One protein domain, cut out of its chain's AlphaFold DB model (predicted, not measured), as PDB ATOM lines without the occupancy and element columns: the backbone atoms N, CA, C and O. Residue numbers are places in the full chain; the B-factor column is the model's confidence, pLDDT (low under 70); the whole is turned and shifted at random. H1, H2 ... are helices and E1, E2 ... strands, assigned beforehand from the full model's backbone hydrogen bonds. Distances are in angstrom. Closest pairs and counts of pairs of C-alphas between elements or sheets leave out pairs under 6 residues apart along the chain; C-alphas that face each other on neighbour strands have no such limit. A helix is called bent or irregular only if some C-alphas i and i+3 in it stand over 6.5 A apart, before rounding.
ATOM      1  N   ILE A  18      18.487  -1.243  -5.009       89.00
ATOM      2  CA  ILE A  18      18.675  -1.682  -3.621       89.00
ATOM      3  C   ILE A  18      19.096  -0.542  -2.683       89.00
ATOM      4  O   ILE A  18      18.660  -0.513  -1.535       89.00
ATOM      5  N   GLU A  19      19.873   0.431  -3.162       86.31
ATOM      6  CA  GLU A  19      20.264   1.602  -2.367       86.31
ATOM      7  C   GLU A  19      19.069   2.525  -2.126       86.31
ATOM      8  O   GLU A  19      18.843   2.967  -1.000       86.31
ATOM      9  N   LEU A  20      18.244   2.753  -3.154       88.38
ATOM     10  CA  LEU A  20      16.987   3.479  -2.977       88.38
ATOM     11  C   LEU A  20      16.010   2.723  -2.068       88.38
ATOM     12  O   LEU A  20      15.333   3.342  -1.246       88.38
ATOM     13  N   LEU A  21      15.963   1.393  -2.179       91.50
ATOM     14  CA  LEU A  21      15.108   0.556  -1.343       91.50
ATOM     15  C   LEU A  21      15.490   0.671   0.137       91.50
ATOM     16  O   LEU A  21      14.617   0.899   0.971       91.50
ATOM     17  N   ALA A  22      16.782   0.569   0.464       92.56
ATOM     18  CA  ALA A  22      17.263   0.681   1.840       92.56
ATOM     19  C   ALA A  22      16.883   2.031   2.481       92.56
ATOM     20  O   ALA A  22      16.446   2.067   3.631       92.56
ATOM     21  N   VAL A  23      16.975   3.134   1.728       94.00
ATOM     22  CA  VAL A  23      16.603   4.474   2.216       94.00
ATOM     23  C   VAL A  23      15.105   4.575   2.499       94.00
ATOM     24  O   VAL A  23      14.718   5.053   3.564       94.00
ATOM     25  N   ILE A  24      14.251   4.104   1.586       94.56
ATOM     26  CA  ILE A  24      12.793   4.162   1.772       94.56
ATOM     27  C   ILE A  24      12.361   3.292   2.957       94.56
ATOM     28  O   ILE A  24      11.480   3.700   3.709       94.56
ATOM     29  N   VAL A  25      13.004   2.140   3.178       96.12
ATOM     30  CA  VAL A  25      12.744   1.291   4.353       96.12
ATOM     31  C   VAL A  25      13.055   2.040   5.649       96.12
ATOM     32  O   VAL A  25      12.216   2.077   6.549       96.12
ATOM     33  N   ILE A  26      14.220   2.688   5.740       96.44
ATOM     34  CA  ILE A  26      14.595   3.469   6.928       96.44
ATOM     35  C   ILE A  26      13.628   4.646   7.134       96.44
ATOM     36  O   ILE A  26      13.131   4.840   8.245       96.44
ATOM     37  N   LEU A  27      13.297   5.395   6.074       96.50
ATOM     38  CA  LEU A  27      12.315   6.486   6.136       96.50
ATOM     39  C   LEU A  27      10.926   5.987   6.552       96.50
ATOM     40  O   LEU A  27      10.245   6.671   7.311       96.50
ATOM     41  N   GLY A  28      10.522   4.794   6.108       97.00
ATOM     42  CA  GLY A  28       9.260   4.163   6.485       97.00
ATOM     43  C   GLY A  28       9.186   3.841   7.978       97.00
ATOM     44  O   GLY A  28       8.187   4.156   8.620       97.00
ATOM     45  N   ILE A  29      10.260   3.287   8.552       96.75
ATOM     46  CA  ILE A  29      10.339   2.998   9.996       96.75
ATOM     47  C   ILE A  29      10.278   4.296  10.810       96.75
ATOM     48  O   ILE A  29       9.522   4.383  11.779       96.75
ATOM     49  N   ILE A  30      11.030   5.325  10.400       96.31
ATOM     50  CA  ILE A  30      11.013   6.636  11.066       96.31
ATOM     51  C   ILE A  30       9.616   7.260  10.975       96.31
ATOM     52  O   ILE A  30       9.079   7.703  11.990       96.31
ATOM     53  N   ALA A  31       9.001   7.260   9.790       94.62
ATOM     54  CA  ALA A  31       7.672   7.823   9.572       94.62
ATOM     55  C   ALA A  31       6.598   7.119  10.417       94.62
ATOM     56  O   ALA A  31       5.740   7.793  10.987       94.62
ATOM     57  N   ALA A  32       6.674   5.791  10.558       94.56
ATOM     58  CA  ALA A  32       5.714   5.013  11.340       94.56
ATOM     59  C   ALA A  32       5.646   5.444  12.818       94.56
ATOM     60  O   ALA A  32       4.559   5.488  13.389       94.56
ATOM     61  N   ILE A  33       6.782   5.800  13.431       92.81
ATOM     62  CA  ILE A  33       6.842   6.264  14.830       92.81
ATOM     63  C   ILE A  33       6.613   7.781  14.920       92.81
ATOM     64  O   ILE A  33       5.944   8.264  15.835       92.81
ATOM     65  N   ALA A  34       7.153   8.544  13.968       91.88
ATOM     66  CA  ALA A  34       7.116  10.001  13.998       91.88
ATOM     67  C   ALA A  34       5.710  10.571  13.762       91.88
ATOM     68  O   ALA A  34       5.327  11.520  14.445       91.88
ATOM     69  N   ILE A  35       4.922  10.005  12.837       91.12
ATOM     70  CA  ILE A  35       3.607  10.558  12.466       91.12
ATOM     71  C   ILE A  35       2.637  10.590  13.665       91.12
ATOM     72  O   ILE A  35       2.108  11.671  13.952       91.12
ATOM     73  N   PRO A  36       2.417   9.489  14.422       89.88
ATOM     74  CA  PRO A  36       1.538   9.528  15.593       89.88
ATOM     75  C   PRO A  36       2.034  10.489  16.683       89.88
ATOM     76  O   PRO A  36       1.236  11.214  17.281       89.88
ATOM     77  N   ALA A  37       3.350  10.530  16.922       90.69
ATOM     78  CA  ALA A  37       3.953  11.385  17.943       90.69
ATOM     79  C   ALA A  37       3.791  12.883  17.619       90.69
ATOM     80  O   ALA A  37       3.381  13.665  18.479       90.69
ATOM     81  N   ILE A  38       4.054  13.278  16.369       92.75
ATOM     82  CA  ILE A  38       3.903  14.662  15.902       92.75
ATOM     83  C   ILE A  38       2.429  15.085  15.931       92.75
ATOM     84  O   ILE A  38       2.127  16.195  16.361       92.75
ATOM     85  N   GLY A  39       1.500  14.201  15.548       90.69
ATOM     86  CA  GLY A  39       0.064  14.491  15.606       90.69
ATOM     87  C   GLY A  39      -0.419  14.845  17.018       90.69
ATOM     88  O   GLY A  39      -1.107  15.849  17.206       90.69
ATOM     89  N   GLY A  40      -0.008  14.066  18.026       90.31
ATOM     90  CA  GLY A  40      -0.332  14.350  19.428       90.31
ATOM     91  C   GLY A  40       0.326  15.629  19.956       90.31
ATOM     92  O   GLY A  40      -0.295  16.378  20.713       90.31
ATOM     93  N   LEU A  41       1.565  15.914  19.539       92.69
ATOM     94  CA  LEU A  41       2.256  17.154  19.898       92.69
ATOM     95  C   LEU A  41       1.532  18.382  19.333       92.69
ATOM     96  O   LEU A  41       1.263  19.316  20.082       92.69
ATOM     97  N   ILE A  42       1.154  18.353  18.050       92.88
ATOM     98  CA  ILE A  42       0.423  19.446  17.395       92.88
ATOM     99  C   ILE A  42      -0.932  19.686  18.076       92.88
ATOM    100  O   ILE A  42      -1.285  20.838  18.322       92.88
ATOM    101  N   ASP A  43      -1.684  18.633  18.422       92.88
ATOM    102  CA  ASP A  43      -2.966  18.769  19.142       92.88
ATOM    103  C   ASP A  43      -2.784  19.467  20.499       92.88
ATOM    104  O   ASP A  43      -3.554  20.364  20.843       92.88
ATOM    105  N   ASN A  44      -1.729  19.116  21.241       93.75
ATOM    106  CA  ASN A  44      -1.403  19.767  22.509       93.75
ATOM    107  C   ASN A  44      -0.984  21.231  22.321       93.75
ATOM    108  O   ASN A  44      -1.481  22.088  23.045       93.75
ATOM    109  N   THR A  45      -0.139  21.539  21.332       94.81
ATOM    110  CA  THR A  45       0.253  22.923  21.019       94.81
ATOM    111  C   THR A  45      -0.954  23.776  20.634       94.81
ATOM    112  O   THR A  45      -1.075  24.908  21.090       94.81
ATOM    113  N   LYS A  46      -1.888  23.226  19.848       94.69
ATOM    114  CA  LYS A  46      -3.138  23.913  19.499       94.69
ATOM    115  C   LYS A  46      -4.009  24.172  20.729       94.69
ATOM    116  O   LYS A  46      -4.540  25.269  20.868       94.69
ATOM    117  N   LYS A  47      -4.133  23.204  21.647       95.19
ATOM    118  CA  LYS A  47      -4.838  23.399  22.929       95.19
ATOM    119  C   LYS A  47      -4.183  24.483  23.783       95.19
ATOM    120  O   LYS A  47      -4.893  25.320  24.326       95.19
ATOM    121  N   ASP A  48      -2.856  24.494  23.868       95.56
ATOM    122  CA  ASP A  48      -2.118  25.508  24.627       95.56
ATOM    123  C   ASP A  48      -2.296  26.909  24.028       95.56
ATOM    124  O   ASP A  48      -2.508  27.869  24.762       95.56
ATOM    125  N   ALA A  49      -2.294  27.025  22.698       95.25
ATOM    126  CA  ALA A  49      -2.570  28.284  22.016       95.25
ATOM    127  C   ALA A  49      -4.020  28.759  22.239       95.25
ATOM    128  O   ALA A  49      -4.239  29.930  22.536       95.25
ATOM    129  N   HIS A  50      -5.009  27.856  22.203       94.31
ATOM    130  CA  HIS A  50      -6.404  28.169  22.562       94.31
ATOM    131  C   HIS A  50      -6.532  28.682  24.001       94.31
ATOM    132  O   HIS A  50      -7.261  29.634  24.267       94.31
ATOM    133  N   ILE A  51      -5.801  28.072  24.936       95.44
ATOM    134  CA  ILE A  51      -5.740  28.511  26.334       95.44
ATOM    135  C   ILE A  51      -5.130  29.907  26.435       95.44
ATOM    136  O   ILE A  51      -5.693  30.760  27.117       95.44
ATOM    137  N   ALA A  52      -4.013  30.158  25.752       95.75
ATOM    138  CA  ALA A  52      -3.361  31.464  25.749       95.75
ATOM    139  C   ALA A  52      -4.290  32.558  25.192       95.75
ATOM    140  O   ALA A  52      -4.438  33.608  25.815       95.75
ATOM    141  N   ASN A  53      -4.998  32.273  24.098       95.38
ATOM    142  CA  ASN A  53      -6.001  33.163  23.511       95.38
ATOM    143  C   ASN A  53      -7.135  33.479  24.504       95.38
ATOM    144  O   ASN A  53      -7.508  34.636  24.695       95.38
ATOM    145  N   ALA A  54      -7.642  32.464  25.209       95.31
ATOM    146  CA  ALA A  54      -8.650  32.635  26.253       95.31
ATOM    147  C   ALA A  54      -8.141  33.474  27.442       95.31
ATOM    148  O   ALA A  54      -8.862  34.332  27.957       95.31
ATOM    149  N   GLN A  55      -6.890  33.273  27.868       95.50
ATOM    150  CA  GLN A  55      -6.248  34.087  28.905       95.50
ATOM    151  C   GLN A  55      -6.100  35.547  28.460       95.50
ATOM    152  O   GLN A  55      -6.397  36.462  29.233       95.50
ATOM    153  N   GLN A  56      -5.686  35.769  27.211       95.50
ATOM    154  CA  GLN A  56      -5.565  37.095  26.614       95.50
ATOM    155  C   GLN A  56      -6.923  37.800  26.557       95.50
ATOM    156  O   GLN A  56      -7.017  38.957  26.963       95.50
ATOM    157  N   MET A  57      -7.991  37.097  26.171       94.56
ATOM    158  CA  MET A  57      -9.360  37.623  26.217       94.56
ATOM    159  C   MET A  57      -9.773  38.057  27.624       94.56
ATOM    160  O   MET A  57     -10.270  39.169  27.792       94.56
ATOM    161  N   ILE A  58      -9.532  37.232  28.650       94.81
ATOM    162  CA  ILE A  58      -9.836  37.603  30.043       94.81
ATOM    163  C   ILE A  58      -9.080  38.873  30.447       94.81
ATOM    164  O   ILE A  58      -9.650  39.758  31.082       94.81
ATOM    165  N   ASN A  59      -7.796  38.969  30.104       95.38
ATOM    166  CA  ASN A  59      -6.975  40.131  30.444       95.38
ATOM    167  C   ASN A  59      -7.416  41.396  29.691       95.38
ATOM    168  O   ASN A  59      -7.428  42.479  30.270       95.38
ATOM    169  N   SER A  60      -7.853  41.246  28.444       93.62
ATOM    170  CA  SER A  60      -8.380  42.343  27.628       93.62
ATOM    171  C   SER A  60      -9.731  42.825  28.161       93.62
ATOM    172  O   SER A  60      -9.946  44.021  28.313       93.62
ATOM    173  N   ALA A  61     -10.606  41.906  28.579       91.38
ATOM    174  CA  ALA A  61     -11.859  42.239  29.254       91.38
ATOM    175  C   ALA A  61     -11.633  42.942  30.604       91.38
ATOM    176  O   ALA A  61     -12.323  43.910  30.912       91.38
ATOM    177  N   LYS A  62     -10.635  42.514  31.394       93.12
ATOM    178  CA  LYS A  62     -10.209  43.224  32.617       93.12
ATOM    179  C   LYS A  62      -9.820  44.672  32.325       93.12
ATOM    180  O   LYS A  62     -10.215  45.577  33.062       93.12
ATOM    181  N   LEU A  63      -9.043  44.888  31.263       93.31
ATOM    182  CA  LEU A  63      -8.634  46.223  30.840       93.31
ATOM    183  C   LEU A  63      -9.840  47.051  30.384       93.31
ATOM    184  O   LEU A  63      -9.977  48.196  30.813       93.31
ATOM    185  N   ALA A  64     -10.741  46.453  29.602       89.69
ATOM    186  CA  ALA A  64     -11.949  47.104  29.113       89.69
ATOM    187  C   ALA A  64     -12.835  47.595  30.262       89.69
ATOM    188  O   ALA A  64     -13.153  48.779  30.320       89.69
ATOM    189  N   ILE A  65     -13.146  46.743  31.246       88.31
ATOM    190  CA  ILE A  65     -13.991  47.171  32.372       88.31
ATOM    191  C   ILE A  65     -13.324  48.204  33.281       88.31
ATOM    192  O   ILE A  65     -14.010  48.938  33.987       88.31
ATOM    193  N   THR A  66     -11.991  48.235  33.324       89.81
ATOM    194  CA  THR A  66     -11.252  49.219  34.127       89.81
ATOM    195  C   THR A  66     -11.236  50.572  33.421       89.81
ATOM    196  O   THR A  66     -11.259  51.607  34.082       89.81
ATOM    197  N   SER A  67     -11.213  50.549  32.088       88.75
ATOM    198  CA  SER A  67     -11.153  51.736  31.232       88.75
ATOM    199  C   SER A  67     -12.528  52.370  31.026       88.75
ATOM    200  O   SER A  67     -12.629  53.594  30.987       88.75
ATOM    201  N   ASP A  68     -13.584  51.557  30.948       84.31
ATOM    202  CA  ASP A  68     -14.956  52.011  30.739       84.31
ATOM    203  C   ASP A  68     -15.894  51.524  31.870       84.31
ATOM    204  O   ASP A  68     -16.268  50.345  31.932       84.31
ATOM    205  N   PRO A  69     -16.316  52.431  32.775       82.44
ATOM    206  CA  PRO A  69     -17.264  52.128  33.844       82.44
ATOM    207  C   PRO A  69     -18.640  51.645  33.366       82.44
ATOM    208  O   PRO A  69     -19.344  51.001  34.144       82.44
ATOM    209  N   ALA A  70     -19.044  51.929  32.121       79.50
ATOM    210  CA  ALA A  70     -20.314  51.450  31.569       79.50
ATOM    211  C   ALA A  70     -20.335  49.921  31.411       79.50
ATOM    212  O   ALA A  70     -21.395  49.294  31.475       79.50
ATOM    213  N   LEU A  71     -19.156  49.307  31.277       79.88
ATOM    214  CA  LEU A  71     -18.995  47.863  31.121       79.88
ATOM    215  C   LEU A  71     -19.053  47.107  32.459       79.88
ATOM    216  O   LEU A  71     -19.156  45.876  32.482       79.88
ATOM    217  N   GLN A  72     -18.981  47.824  33.583       83.00
ATOM    218  CA  GLN A  72     -18.947  47.234  34.916       83.00
ATOM    219  C   GLN A  72     -20.350  46.797  35.368       83.00
ATOM    220  O   GLN A  72     -21.297  47.590  35.319       83.00
ATOM    221  N   PRO A  73     -20.508  45.573  35.905       81.38
ATOM    222  CA  PRO A  73     -21.758  45.192  36.541       81.38
ATOM    223  C   PRO A  73     -22.070  46.100  37.740       81.38
ATOM    224  O   PRO A  73     -21.247  46.283  38.640       81.38
ATOM    225  N   LYS A  74     -23.273  46.681  37.771       79.62
ATOM    226  CA  LYS A  74     -23.647  47.684  38.785       79.62
ATOM    227  C   LYS A  74     -23.998  47.044  40.129       79.62
ATOM    228  O   LYS A  74     -23.540  47.509  41.177       79.62
ATOM    229  N   THR A  75     -24.740  45.944  40.092       81.31
ATOM    230  CA  THR A  75     -25.195  45.180  41.261       81.31
ATOM    231  C   THR A  75     -24.250  44.032  41.602       81.31
ATOM    232  O   THR A  75     -23.584  43.479  40.729       81.31
ATOM    233  N   ASP A  76     -24.180  43.675  42.885       82.06
ATOM    234  CA  ASP A  76     -23.458  42.477  43.321       82.06
ATOM    235  C   ASP A  76     -24.143  41.220  42.763       82.06
ATOM    236  O   ASP A  76     -25.372  41.148  42.723       82.06
ATOM    237  N   GLY A  77     -23.358  40.278  42.242       80.19
ATOM    238  CA  GLY A  77     -23.862  39.161  41.438       80.19
ATOM    239  C   GLY A  77     -24.358  39.544  40.035       80.19
ATOM    240  O   GLY A  77     -24.734  38.661  39.262       80.19
ATOM    241  N   GLY A  78     -24.343  40.833  39.675       81.44
ATOM    242  CA  GLY A  78     -24.629  41.301  38.323       81.44
ATOM    243  C   GLY A  78     -23.583  40.790  37.332       81.44
ATOM    244  O   GLY A  78     -22.393  40.728  37.654       81.44
ATOM    245  N   LYS A  79     -24.034  40.441  36.124       83.62
ATOM    246  CA  LYS A  79     -23.202  39.864  35.063       83.62
ATOM    247  C   LYS A  79     -23.128  40.786  33.866       83.62
ATOM    248  O   LYS A  79     -24.164  41.213  33.386       83.62
ATOM    249  N   SER A  80     -21.929  41.034  33.376       85.31
ATOM    250  CA  SER A  80     -21.656  41.777  32.153       85.31
ATOM    251  C   SER A  80     -21.016  40.835  31.138       85.31
ATOM    252  O   SER A  80     -20.181  40.017  31.523       85.31
ATOM    253  N   TYR A  81     -21.409  40.906  29.872       86.44
ATOM    254  CA  TYR A  81     -20.835  40.083  28.809       86.44
ATOM    255  C   TYR A  81     -20.121  40.970  27.798       86.44
ATOM    256  O   TYR A  81     -20.706  41.891  27.240       86.44
ATOM    257  N   ILE A  82     -18.849  40.668  27.553       87.75
ATOM    258  CA  ILE A  82     -18.003  41.397  26.609       87.75
ATOM    259  C   ILE A  82     -17.634  40.441  25.479       87.75
ATOM    260  O   ILE A  82     -16.951  39.445  25.722       87.75
ATOM    261  N   SER A  83     -18.092  40.711  24.258       90.00
ATOM    262  CA  SER A  83     -17.779  39.881  23.089       90.00
ATOM    263  C   SER A  83     -16.328  40.066  22.632       90.00
ATOM    264  O   SER A  83     -15.705  41.105  22.866       90.00
ATOM    265  N   LEU A  84     -15.776  39.054  21.957       89.19
ATOM    266  CA  LEU A  84     -14.458  39.168  21.324       89.19
ATOM    267  C   LEU A  84     -14.465  40.255  20.236       89.19
ATOM    268  O   LEU A  84     -13.514  41.023  20.146       89.19
ATOM    269  N   ALA A  85     -15.557  40.372  19.475       88.88
ATOM    270  CA  ALA A  85     -15.716  41.409  18.459       88.88
ATOM    271  C   ALA A  85     -15.611  42.825  19.048       88.88
ATOM    272  O   ALA A  85     -14.935  43.672  18.471       88.88
ATOM    273  N   TYR A  86     -16.212  43.071  20.218       87.19
ATOM    274  CA  TYR A  86     -16.089  44.353  20.914       87.19
ATOM    275  C   TYR A  86     -14.646  44.629  21.357       87.19
ATOM    276  O   TYR A  86     -14.134  45.728  21.151       87.19
ATOM    277  N   LEU A  87     -13.967  43.634  21.945       88.50
ATOM    278  CA  LEU A  87     -12.579  43.792  22.398       88.50
ATOM    279  C   LEU A  87     -11.634  44.137  21.246       88.50
ATOM    280  O   LEU A  87     -10.751  44.974  21.421       88.50
ATOM    281  N   GLU A  88     -11.829  43.510  20.086       91.19
ATOM    282  CA  GLU A  88     -11.052  43.798  18.880       91.19
ATOM    283  C   GLU A  88     -11.403  45.178  18.305       91.19
ATOM    284  O   GLU A  88     -10.510  45.969  18.008       91.19
ATOM    285  N   ALA A  89     -12.694  45.511  18.203       88.38
ATOM    286  CA  ALA A  89     -13.152  46.785  17.644       88.38
ATOM    287  C   ALA A  89     -12.684  47.999  18.462       88.38
ATOM    288  O   ALA A  89     -12.343  49.035  17.894       88.38
ATOM    289  N   GLN A  90     -12.649  47.870  19.790       87.50
ATOM    290  CA  GLN A  90     -12.166  48.916  20.694       87.50
ATOM    291  C   GLN A  90     -10.642  48.879  20.909       87.50
ATOM    292  O   GLN A  90     -10.110  49.705  21.649       87.50
ATOM    293  N   GLY A  91      -9.926  47.935  20.285       89.94
ATOM    294  CA  GLY A  91      -8.468  47.837  20.370       89.94
ATOM    295  C   GLY A  91      -7.935  47.375  21.730       89.94
ATOM    296  O   GLY A  91      -6.777  47.634  22.054       89.94
ATOM    297  N   TYR A  92      -8.751  46.694  22.540       91.06
ATOM    298  CA  TYR A  92      -8.291  46.067  23.786       91.06
ATOM    299  C   TYR A  92      -7.488  44.789  23.534       91.06
ATOM    300  O   TYR A  92      -6.710  44.374  24.393       91.06
ATOM    301  N   ILE A  93      -7.701  44.156  22.380       94.00
ATOM    302  CA  ILE A  93      -7.000  42.955  21.938       94.00
ATOM    303  C   ILE A  93      -6.746  43.039  20.432       94.00
ATOM    304  O   ILE A  93      -7.596  43.523  19.686       94.00
ATOM    305  N   ASP A  94      -5.588  42.558  19.988       92.88
ATOM    306  CA  ASP A  94      -5.337  42.332  18.564       92.88
ATOM    307  C   ASP A  94      -6.202  41.180  18.040       92.88
ATOM    308  O   ASP A  94      -6.694  40.354  18.813       92.88
ATOM    309  N   GLU A  95      -6.350  41.090  16.718       89.38
ATOM    310  CA  GLU A  95      -7.105  40.003  16.099       89.38
ATOM    311  C   GLU A  95      -6.539  38.635  16.505       89.38
ATOM    312  O   GLU A  95      -5.395  38.279  16.200       89.38
ATOM    313  N   VAL A  96      -7.374  37.843  17.179       89.56
ATOM    314  CA  VAL A  96      -6.983  36.527  17.676       89.56
ATOM    315  C   VAL A  96      -7.407  35.452  16.681       89.56
ATOM    316  O   VAL A  96      -8.581  35.321  16.325       89.56
ATOM    317  N   LYS A  97      -6.448  34.628  16.251       91.25
ATOM    318  CA  LYS A  97      -6.684  33.527  15.309       91.25
ATOM    319  C   LYS A  97      -6.910  32.203  16.033       91.25
ATOM    320  O   LYS A  97      -6.183  31.886  16.975       91.25
ATOM    321  N   ASP A  98      -7.855  31.395  15.545       92.75
ATOM    322  CA  ASP A  98      -8.009  30.011  15.997       92.75
ATOM    323  C   ASP A  98      -6.797  29.172  15.524       92.75
ATOM    324  O   ASP A  98      -6.528  29.119  14.316       92.75
ATOM    325  N   PRO A  99      -6.077  28.482  16.433       92.38
ATOM    326  CA  PRO A  99      -5.015  27.527  16.100       92.38
ATOM    327  C   PRO A  99      -5.423  26.401  15.133       92.38
ATOM    328  O   PRO A  99      -4.561  25.731  14.560       92.38
ATOM    329  N   ASP A 100      -6.723  26.165  14.949       90.12
ATOM    330  CA  ASP A 100      -7.279  25.206  13.994       90.12
ATOM    331  C   ASP A 100      -7.477  25.757  12.581       90.12
ATOM    332  O   ASP A 100      -7.835  25.009  11.676       90.12
ATOM    333  N   GLY A 101      -7.146  27.030  12.354       84.38
ATOM    334  CA  GLY A 101      -7.019  27.623  11.020       84.38
ATOM    335  C   GLY A 101      -8.160  28.558  10.622       84.38
ATOM    336  O   GLY A 101      -7.999  29.351   9.694       84.38
ATOM    337  N   SER A 102      -9.276  28.559  11.352       85.62
ATOM    338  CA  SER A 102     -10.407  29.479  11.140       85.62
ATOM    339  C   SER A 102     -10.361  30.677  12.097       85.62
ATOM    340  O   SER A 102      -9.370  30.886  12.796       85.62
ATOM    341  N   ASN A 103     -11.339  31.573  12.029       89.94
ATOM    342  CA  ASN A 103     -11.484  32.629  13.031       89.94
ATOM    343  C   ASN A 103     -12.381  32.111  14.155       89.94
ATOM    344  O   ASN A 103     -13.186  31.206  13.933       89.94
ATOM    345  N   TYR A 104     -12.246  32.685  15.346       91.19
ATOM    346  CA  TYR A 104     -13.221  32.461  16.407       91.19
ATOM    347  C   TYR A 104     -14.584  33.030  16.009       91.19
ATOM    348  O   TYR A 104     -14.665  34.013  15.271       91.19
ATOM    349  N   GLU A 105     -15.657  32.449  16.537       91.38
ATOM    350  CA  GLU A 105     -16.995  33.032  16.441       91.38
ATOM    351  C   GLU A 105     -17.039  34.263  17.354       91.38
ATOM    352  O   GLU A 105     -17.220  34.126  18.562       91.38
ATOM    353  N   LYS A 106     -16.780  35.465  16.824       86.19
ATOM    354  CA  LYS A 106     -16.446  36.655  17.638       86.19
ATOM    355  C   LYS A 106     -17.631  37.276  18.399       86.19
ATOM    356  O   LYS A 106     -17.412  38.083  19.301       86.19
ATOM    357  N   GLY A 107     -18.859  36.867  18.080       82.06
ATOM    358  CA  GLY A 107     -20.080  37.455  18.636       82.06
ATOM    359  C   GLY A 107     -20.375  38.849  18.074       82.06
ATOM    360  O   GLY A 107     -19.684  39.328  17.178       82.06
ATOM    361  N   ASP A 108     -21.427  39.475  18.587       76.06
ATOM    362  CA  ASP A 108     -21.877  40.800  18.152       76.06
ATOM    363  C   ASP A 108     -21.016  41.910  18.807       76.06
ATOM    364  O   ASP A 108     -20.828  41.872  20.032       76.06
ATOM    365  N   PRO A 109     -20.426  42.851  18.037       69.31
ATOM    366  CA  PRO A 109     -19.667  43.979  18.585       69.31
ATOM    367  C   PRO A 109     -20.548  45.022  19.289       69.31
ATOM    368  O   PRO A 109     -20.054  45.715  20.177       69.31
ATOM    369  N   ASP A 110     -21.835  45.098  18.942       64.62
ATOM    370  CA  ASP A 110     -22.778  46.138  19.355       64.62
ATOM    371  C   ASP A 110     -23.742  45.641  20.443       64.62
ATOM    372  O   ASP A 110     -24.900  46.051  20.495       64.62
ATOM    373  N   LEU A 111     -23.290  44.773  21.358       58.06
ATOM    374  CA  LEU A 111     -24.064  44.377  22.551       58.06
ATOM    375  C   LEU A 111     -24.211  45.540  23.558       58.06
ATOM    376  O   LEU A 111     -23.827  45.437  24.724       58.06
ATOM    377  N   VAL A 112     -24.770  46.661  23.098       48.03
ATOM    378  CA  VAL A 112     -24.999  47.913  23.813       48.03
ATOM    379  C   VAL A 112     -26.367  48.462  23.372       48.03
ATOM    380  O   VAL A 112     -26.482  49.088  22.324       48.03
ATOM    381  N   ASP A 113     -27.424  48.231  24.157       43.94
ATOM    382  CA  ASP A 113     -28.745  48.821  23.876       43.94
ATOM    383  C   ASP A 113     -28.748  50.327  24.206       43.94
ATOM    384  O   ASP A 113     -28.239  50.737  25.246       43.94
ATOM    385  N   ASP A 114     -29.280  51.168  23.314       46.00
ATOM    386  CA  ASP A 114     -29.003  52.611  23.223       46.00
ATOM    387  C   ASP A 114     -29.830  53.528  24.158       46.00
ATOM    388  O   ASP A 114     -29.666  54.743  24.135       46.00
ATOM    389  N   ALA A 115     -30.718  53.014  25.012       41.78
ATOM    390  CA  ALA A 115     -31.851  53.846  25.454       41.78
ATOM    391  C   ALA A 115     -31.852  54.407  26.892       41.78
ATOM    392  O   ALA A 115     -32.671  55.279  27.177       41.78
ATOM    393  N   ASP A 116     -31.008  53.961  27.822       42.41
ATOM    394  CA  ASP A 116     -31.156  54.371  29.228       42.41
ATOM    395  C   ASP A 116     -29.827  54.247  29.983       42.41
ATOM    396  O   ASP A 116     -28.964  53.457  29.618       42.41
ATOM    397  N   ALA A 117     -29.623  54.991  31.068       45.41
ATOM    398  CA  ALA A 117     -28.454  54.839  31.943       45.41
ATOM    399  C   ALA A 117     -28.426  53.466  32.663       45.41
ATOM    400  O   ALA A 117     -27.539  53.198  33.472       45.41
ATOM    401  N   THR A 118     -29.362  52.571  32.335       42.00
ATOM    402  CA  THR A 118     -29.339  51.106  32.463       42.00
ATOM    403  C   THR A 118     -28.665  50.398  31.267       42.00
ATOM    404  O   THR A 118     -28.775  49.182  31.154       42.00
ATOM    405  N   LYS A 119     -27.881  51.129  30.453       42.88
ATOM    406  CA  LYS A 119     -26.868  50.679  29.480       42.88
ATOM    407  C   LYS A 119     -25.823  49.838  30.173       42.88
ATOM    408  O   LYS A 119     -24.746  50.280  30.564       42.88
ATOM    409  N   SER A 120     -26.219  48.623  30.436       46.00
ATOM    410  CA  SER A 120     -25.320  47.626  30.895       46.00
ATOM    411  C   SER A 120     -25.011  46.748  29.713       46.00
ATOM    412  O   SER A 120     -25.917  46.211  29.087       46.00
ATOM    413  N   LEU A 121     -23.753  46.385  29.591       51.59
ATOM    414  CA  LEU A 121     -23.380  45.061  29.104       51.59
ATOM    415  C   LEU A 121     -24.026  43.886  29.910       51.59
ATOM    416  O   LEU A 121     -23.599  42.742  29.802       51.59
ATOM    417  N   ILE A 122     -25.021  44.160  30.765       52.38
ATOM    418  CA  ILE A 122     -25.790  43.266  31.634       52.38
ATOM    419  C   ILE A 122     -27.114  43.015  30.914       52.38
ATOM    420  O   ILE A 122     -28.070  43.775  31.021       52.38
ATOM    421  N   GLY A 123     -27.143  41.925  30.166       60.41
ATOM    422  CA  GLY A 123     -28.300  41.400  29.452       60.41
ATOM    423  C   GLY A 123     -28.043  39.937  29.107       60.41
ATOM    424  O   GLY A 123     -26.962  39.431  29.399       60.41
ATOM    425  N   THR A 124     -29.042  39.237  28.565       56.09
ATOM    426  CA  THR A 124     -29.012  37.791  28.273       56.09
ATOM    427  C   THR A 124     -27.669  37.345  27.703       56.09
ATOM    428  O   THR A 124     -27.153  37.972  26.781       56.09
ATOM    429  N   ALA A 125     -27.115  36.263  28.260       65.56
ATOM    430  CA  ALA A 125     -25.856  35.702  27.790       65.56
ATOM    431  C   ALA A 125     -25.875  35.568  26.255       65.56
ATOM    432  O   ALA A 125     -26.875  35.069  25.718       65.56
ATOM    433  N   PRO A 126     -24.802  35.983  25.555       76.38
ATOM    434  CA  PRO A 126     -24.649  35.684  24.140       76.38
ATOM    435  C   PRO A 126     -24.811  34.182  23.905       76.38
ATOM    436  O   PRO A 126     -24.628  33.375  24.822       76.38
ATOM    437  N   ALA A 127     -25.139  33.785  22.675       78.94
ATOM    438  CA  ALA A 127     -25.227  32.368  22.350       78.94
ATOM    439  C   ALA A 127     -23.935  31.655  22.788       78.94
ATOM    440  O   ALA A 127     -22.835  32.132  22.496       78.94
ATOM    441  N   ASP A 128     -24.057  30.493  23.439       78.56
ATOM    442  CA  ASP A 128     -22.910  29.697  23.914       78.56
ATOM    443  C   ASP A 128     -21.958  29.280  22.759       78.56
ATOM    444  O   ASP A 128     -20.870  28.752  22.999       78.56
ATOM    445  N   THR A 129     -22.367  29.514  21.505       85.44
ATOM    446  CA  THR A 129     -21.602  29.347  20.262       85.44
ATOM    447  C   THR A 129     -20.773  30.569  19.861       85.44
ATOM    448  O   THR A 129     -20.215  30.581  18.771       85.44
ATOM    449  N   THR A 130     -20.716  31.611  20.689       87.62
ATOM    450  CA  THR A 130     -19.954  32.841  20.429       87.62
ATOM    451  C   THR A 130     -18.882  33.056  21.490       87.62
ATOM    452  O   THR A 130     -18.957  32.515  22.592       87.62
ATOM    453  N   SER A 131     -17.863  33.838  21.159       91.19
ATOM    454  CA  SER A 131     -16.717  34.103  22.018       91.19
ATOM    455  C   SER A 131     -16.951  35.376  22.817       91.19
ATOM    456  O   SER A 131     -17.108  36.457  22.249       91.19
ATOM    457  N   TYR A 132     -16.978  35.251  24.139       90.50
ATOM    458  CA  TYR A 132     -17.223  36.355  25.056       90.50
ATOM    459  C   TYR A 132     -16.597  36.093  26.429       90.50
ATOM    460  O   TYR A 132     -16.283  34.961  26.801       90.50
ATOM    461  N   VAL A 133     -16.436  37.154  27.212       91.31
ATOM    462  CA  VAL A 133     -16.057  37.093  28.622       91.31
ATOM    463  C   VAL A 133     -17.241  37.541  29.466       91.31
ATOM    464  O   VAL A 133     -17.744  38.648  29.308       91.31
ATOM    465  N   GLU A 134     -17.678  36.673  30.371       90.06
ATOM    466  CA  GLU A 134     -18.611  36.992  31.443       90.06
ATOM    467  C   GLU A 134     -17.834  37.591  32.621       90.06
ATOM    468  O   GLU A 134     -16.922  36.973  33.178       90.06
ATOM    469  N   VAL A 135     -18.223  38.796  33.017       89.94
ATOM    470  CA  VAL A 135     -17.713  39.525  34.172       89.94
ATOM    471  C   VAL A 135     -18.808  39.555  35.226       89.94
ATOM    472  O   VAL A 135     -19.853  40.162  35.024       89.94
ATOM    473  N   THR A 136     -18.579  38.916  36.367       89.25
ATOM    474  CA  THR A 136     -19.511  38.946  37.502       89.25
ATOM    475  C   THR A 136     -18.934  39.797  38.621       89.25
ATOM    476  O   THR A 136     -17.790  39.588  39.029       89.25
ATOM    477  N   LYS A 137     -19.711  40.743  39.151       87.31
ATOM    478  CA  LYS A 137     -19.309  41.497  40.345       87.31
ATOM    479  C   LYS A 137     -19.458  40.626  41.589       87.31
ATOM    480  O   LYS A 137     -20.480  39.973  41.766       87.31
ATOM    481  N   SER A 138     -18.417  40.614  42.418       87.06
ATOM    482  CA  SER A 138     -18.358  39.881  43.683       87.06
ATOM    483  C   SER A 138     -17.822  40.818  44.762       87.06
ATOM    484  O   SER A 138     -16.609  40.967  44.949       87.06
ATOM    485  N   GLY A 139     -18.729  41.504  45.454       85.31
ATOM    486  CA  GLY A 139     -18.403  42.534  46.435       85.31
ATOM    487  C   GLY A 139     -17.634  43.704  45.812       85.31
ATOM    488  O   GLY A 139     -18.171  44.460  45.001       85.31
ATOM    489  N   LYS A 140     -16.364  43.876  46.211       81.69
ATOM    490  CA  LYS A 140     -15.465  44.930  45.692       81.69
ATOM    491  C   LYS A 140     -14.639  44.495  44.475       81.69
ATOM    492  O   LYS A 140     -13.878  45.304  43.954       81.69
ATOM    493  N   GLY A 141     -14.734  43.230  44.067       87.00
ATOM    494  CA  GLY A 141     -13.956  42.661  42.969       87.00
ATOM    495  C   GLY A 141     -14.821  42.145  41.822       87.00
ATOM    496  O   GLY A 141     -16.051  42.207  41.862       87.00
ATOM    497  N   TYR A 142     -14.145  41.592  40.818       90.12
ATOM    498  CA  TYR A 142     -14.759  40.999  39.634       90.12
ATOM    499  C   TYR A 142     -14.219  39.589  39.396       90.12
ATOM    500  O   TYR A 142     -13.013  39.348  39.506       90.12
ATOM    501  N   THR A 143     -15.114  38.680  39.026       91.88
ATOM    502  CA  THR A 143     -14.797  37.331  38.556       91.88
ATOM    503  C   THR A 143     -14.970  37.285  37.046       91.88
ATOM    504  O   THR A 143     -15.938  37.827  36.522       91.88
ATOM    505  N   TYR A 144     -14.043  36.618  36.359       93.25
ATOM    506  CA  TYR A 144     -14.005  36.546  34.901       93.25
ATOM    507  C   TYR A 144     -14.094  35.101  34.454       93.25
ATOM    508  O   TYR A 144     -13.321  34.254  34.916       93.25
ATOM    509  N   VAL A 145     -15.012  34.847  33.536       93.25
ATOM    510  CA  VAL A 145     -15.250  33.539  32.946       93.25
ATOM    511  C   VAL A 145     -15.289  33.706  31.434       93.25
ATOM    512  O   VAL A 145     -16.044  34.521  30.922       93.25
ATOM    513  N   VAL A 146     -14.472  32.952  30.708       93.56
ATOM    514  CA  VAL A 146     -14.401  33.029  29.246       93.56
ATOM    515  C   VAL A 146     -15.181  31.892  28.599       93.56
ATOM    516  O   VAL A 146     -15.093  30.731  29.012       93.56
ATOM    517  N   ASN A 147     -15.936  32.249  27.567       93.12
ATOM    518  CA  ASN A 147     -16.435  31.345  26.550       93.12
ATOM    519  C   ASN A 147     -15.659  31.662  25.268       93.12
ATOM    520  O   ASN A 147     -15.729  32.778  24.769       93.12
ATOM    521  N   LEU A 148     -14.875  30.713  24.766       93.25
ATOM    522  CA  LEU A 148     -14.107  30.859  23.533       93.25
ATOM    523  C   LEU A 148     -14.556  29.769  22.572       93.25
ATOM    524  O   LEU A 148     -14.425  28.581  22.880       93.25
ATOM    525  N   TYR A 149     -15.105  30.164  21.430       92.38
ATOM    526  CA  TYR A 149     -15.743  29.242  20.504       92.38
ATOM    527  C   TYR A 149     -15.038  29.275  19.151       92.38
ATOM    528  O   TYR A 149     -15.150  30.242  18.397       92.38
ATOM    529  N   GLY A 150     -14.251  28.234  18.889       91.44
ATOM    530  CA  GLY A 150     -13.500  28.040  17.655       91.44
ATOM    531  C   GLY A 150     -14.176  27.067  16.688       91.44
ATOM    532  O   GLY A 150     -15.278  26.566  16.934       91.44
ATOM    533  N   SER A 151     -13.497  26.766  15.581       89.12
ATOM    534  CA  SER A 151     -14.040  25.892  14.534       89.12
ATOM    535  C   SER A 151     -14.051  24.419  14.937       89.12
ATOM    536  O   SER A 151     -15.049  23.732  14.725       89.12
ATOM    537  N   GLU A 152     -12.958  23.933  15.533       90.06
ATOM    538  CA  GLU A 152     -12.827  22.531  15.967       90.06
ATOM    539  C   GLU A 152     -12.886  22.361  17.485       90.06
ATOM    540  O   GLU A 152     -13.228  21.284  17.981       90.06
ATOM    541  N   ARG A 153     -12.513  23.399  18.239       91.62
ATOM    542  CA  ARG A 153     -12.399  23.348  19.696       91.62
ATOM    543  C   ARG A 153     -13.062  24.549  20.346       91.62
ATOM    544  O   ARG A 153     -13.172  25.621  19.761       91.62
ATOM    545  N   LYS A 154     -13.487  24.348  21.586       93.00
ATOM    546  CA  LYS A 154     -14.120  25.371  22.411       93.00
ATOM    547  C   LYS A 154     -13.663  25.270  23.858       93.00
ATOM    548  O   LYS A 154     -13.314  24.191  24.341       93.00
ATOM    549  N   ILE A 155     -13.724  26.398  24.548       92.38
ATOM    550  CA  ILE A 155     -13.613  26.514  25.998       92.38
ATOM    551  C   ILE A 155     -14.924  27.124  26.467       92.38
ATOM    552  O   ILE A 155     -15.288  28.210  26.022       92.38
ATOM    553  N   GLN A 156     -15.640  26.430  27.347       91.25
ATOM    554  CA  GLN A 156     -16.933  26.900  27.831       91.25
ATOM    555  C   GLN A 156     -16.868  27.216  29.314       91.25
ATOM    556  O   GLN A 156     -16.509  26.361  30.120       91.25
ATOM    557  N   LYS A 157     -17.261  28.444  29.653       87.06
ATOM    558  CA  LYS A 157     -17.436  28.922  31.026       87.06
ATOM    559  C   LYS A 157     -16.241  28.601  31.939       87.06
ATOM    560  O   LYS A 157     -16.415  28.136  33.065       87.06
ATOM    561  N   ALA A 158     -15.025  28.878  31.468       92.44
ATOM    562  CA  ALA A 158     -13.804  28.643  32.236       92.44
ATOM    563  C   ALA A 158     -13.286  29.930  32.898       92.44
ATOM    564  O   ALA A 158     -13.150  30.964  32.250       92.44
ATOM    565  N   ALA A 159     -12.957  29.870  34.188       91.44
ATOM    566  CA  ALA A 159     -12.209  30.932  34.863       91.44
ATOM    567  C   ALA A 159     -10.702  30.790  34.597       91.44
ATOM    568  O   ALA A 159     -10.237  29.709  34.241       91.44
ATOM    569  N   LEU A 160      -9.916  31.844  34.852       88.62
ATOM    570  CA  LEU A 160      -8.462  31.850  34.617       88.62
ATOM    571  C   LEU A 160      -7.726  30.659  35.262       88.62
ATOM    572  O   LEU A 160      -6.840  30.077  34.646       88.62
ATOM    573  N   SER A 161      -8.114  30.265  36.477       86.94
ATOM    574  CA  SER A 161      -7.547  29.108  37.186       86.94
ATOM    575  C   SER A 161      -7.951  27.754  36.592       86.94
ATOM    576  O   SER A 161      -7.258  26.763  36.805       86.94
ATOM    577  N   GLY A 162      -9.065  27.702  35.859       86.12
ATOM    578  CA  GLY A 162      -9.571  26.509  35.180       86.12
ATOM    579  C   GLY A 162      -9.101  26.377  33.731       86.12
ATOM    580  O   GLY A 162      -9.460  25.406  33.071       86.12
ATOM    581  N   LEU A 163      -8.311  27.326  33.220       89.50
ATOM    582  CA  LEU A 163      -7.776  27.299  31.859       89.50
ATOM    583  C   LEU A 163      -6.586  26.336  31.760       89.50
ATOM    584  O   LEU A 163      -5.422  26.727  31.774       89.50
ATOM    585  N   VAL A 164      -6.914  25.052  31.663       91.56
ATOM    586  CA  VAL A 164      -5.982  23.938  31.456       91.56
ATOM    587  C   VAL A 164      -6.387  23.132  30.222       91.56
ATOM    588  O   VAL A 164      -7.501  23.267  29.720       91.56
ATOM    589  N   ARG A 165      -5.511  22.246  29.726       88.38
ATOM    590  CA  ARG A 165      -5.763  21.447  28.504       88.38
ATOM    591  C   ARG A 165      -7.075  20.659  28.522       88.38
ATOM    592  O   ARG A 165      -7.636  20.421  27.459       88.38
ATOM    593  N   THR A 166      -7.568  20.267  29.697       89.81
ATOM    594  CA  THR A 166      -8.851  19.560  29.852       89.81
ATOM    595  C   THR A 166     -10.071  20.460  29.661       89.81
ATOM    596  O   THR A 166     -11.145  19.948  29.361       89.81
ATOM    597  N   ALA A 167      -9.922  21.781  29.794       89.81
ATOM    598  CA  ALA A 167     -10.981  22.748  29.519       89.81
ATOM    599  C   ALA A 167     -11.199  22.977  28.014       89.81
ATOM    600  O   ALA A 167     -12.242  23.495  27.621       89.81
ATOM    601  N   VAL A 168     -10.233  22.587  27.171       91.31
ATOM    602  CA  VAL A 168     -10.354  22.652  25.712       91.31
ATOM    603  C   VAL A 168     -11.013  21.373  25.206       91.31
ATOM    604  O   VAL A 168     -10.397  20.303  25.174       91.31
ATOM    605  N   VAL A 169     -12.263  21.490  24.773       91.25
ATOM    606  CA  VAL A 169     -13.080  20.360  24.319       91.25
ATOM    607  C   VAL A 169     -13.261  20.441  22.807       91.25
ATOM    608  O   VAL A 169     -13.462  21.528  22.261       91.25
ATOM    609  N   LYS A 170     -13.176  19.298  22.117       87.31
ATOM    610  CA  LYS A 170     -13.531  19.224  20.694       87.31
ATOM    611  C   LYS A 170     -15.035  19.420  20.526       87.31
ATOM    612  O   LYS A 170     -15.816  18.948  21.351       87.31
ATOM    613  N   ARG A 171     -15.406  20.165  19.493       82.31
ATOM    614  CA  ARG A 171     -16.797  20.406  19.126       82.31
ATOM    615  C   ARG A 171     -17.478  19.133  18.632       82.31
ATOM    616  O   ARG A 171     -16.785  18.288  18.023       82.31
TER     617      ARG A 171
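This is residues 18 to 171 of the 171 residues of an uncharacterized protein of Bacillus sp. FJAT-27225 (UniProt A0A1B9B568). A twisted sheet of five antiparallel strands has the later part of one very long helix, H1, packed slantwise over one of its faces, while residues 18 to 41 of H1 stick out from this body as a long arm. The short helix H2 packs on H1 near residues 57 to 64, and a long stretch with no named element, residues 90 to 131, lies between H2 and E2. The printed part has 154 residues, with two named helices and five named strands in the order H1, E1, H2, E2, E3, E4, E5; the sheet's order is E1, E2, E3, E4, E5, and the class is mixed, helices and strands. The whole is loose, with a radius of gyration of the C-alphas of 20.7 A and spans of 82 by 27 by 24 A, the arm making much of the length.

The sheet holds E1, residues 79 to 83, 13.1 A long; E2, residues 132 to 138, 19.0 A; E3, residues 141 to 149, 26.2 A; E4, residues 153 to 159, 17.0 A; and E5, residues 168 to 170, 6.9 A. E5 ends at C-alpha 170, (-13.531, 19.224, 20.694). H1, residues 18 to 67, begins at C-alpha 18, (18.675, -1.682, -3.621), and measures 70.4 A. It has a kink of 36 degrees near residue 34, yet is neither bent nor irregular, but only just: C-alphas 33 and 36 are 6.3 A apart. H2, residues 84 to 89, is 8.6 A long.

E2, E3, E4 and E5 form a meander, each strand the antiparallel neighbour of the one before, and each step is a hairpin. Between E2 and E3, N 134 and O 145 are 2.8 A apart, within hydrogen-bond range; between E3 and E4, N 148 and O 155 are at 2.8 A; between E4 and E5, N 154 and O 169 are at 2.9 A. Edge strand E1 is antiparallel to E2, with N 80 and O 135 at 2.8 A. E1 is apart from E4 and E5. H1 is on the sheet at a height of 12.8 A and slantwise to the strands, at 46 degrees to E2 on the local plane. Its closest C-alphas to E3 are those of Ala 54 and Leu 148, 6.4 A apart. H1 touches H2 with residues 57 to 64 alone, the closest C-alphas being those of Ser 60 and Leu 87, 6.9 A. Their lines stand at 71 degrees, only just about perpendicular. Every O i to N i+4 pair is within hydrogen-bond range in H2, and 44 of 46 in H1.

The C-alphas of Ile 18 and Asp 116, the two farthest apart, are 81.9 A apart. Without residues 18 to 41, which stand free, the body spans 47 by 27 by 23 A. The links H1 to E1 and H2 to E2 are long, and the printed part has no cut. Mean pLDDT of the printed part is 85.6; residues 109 to 125 are under 70.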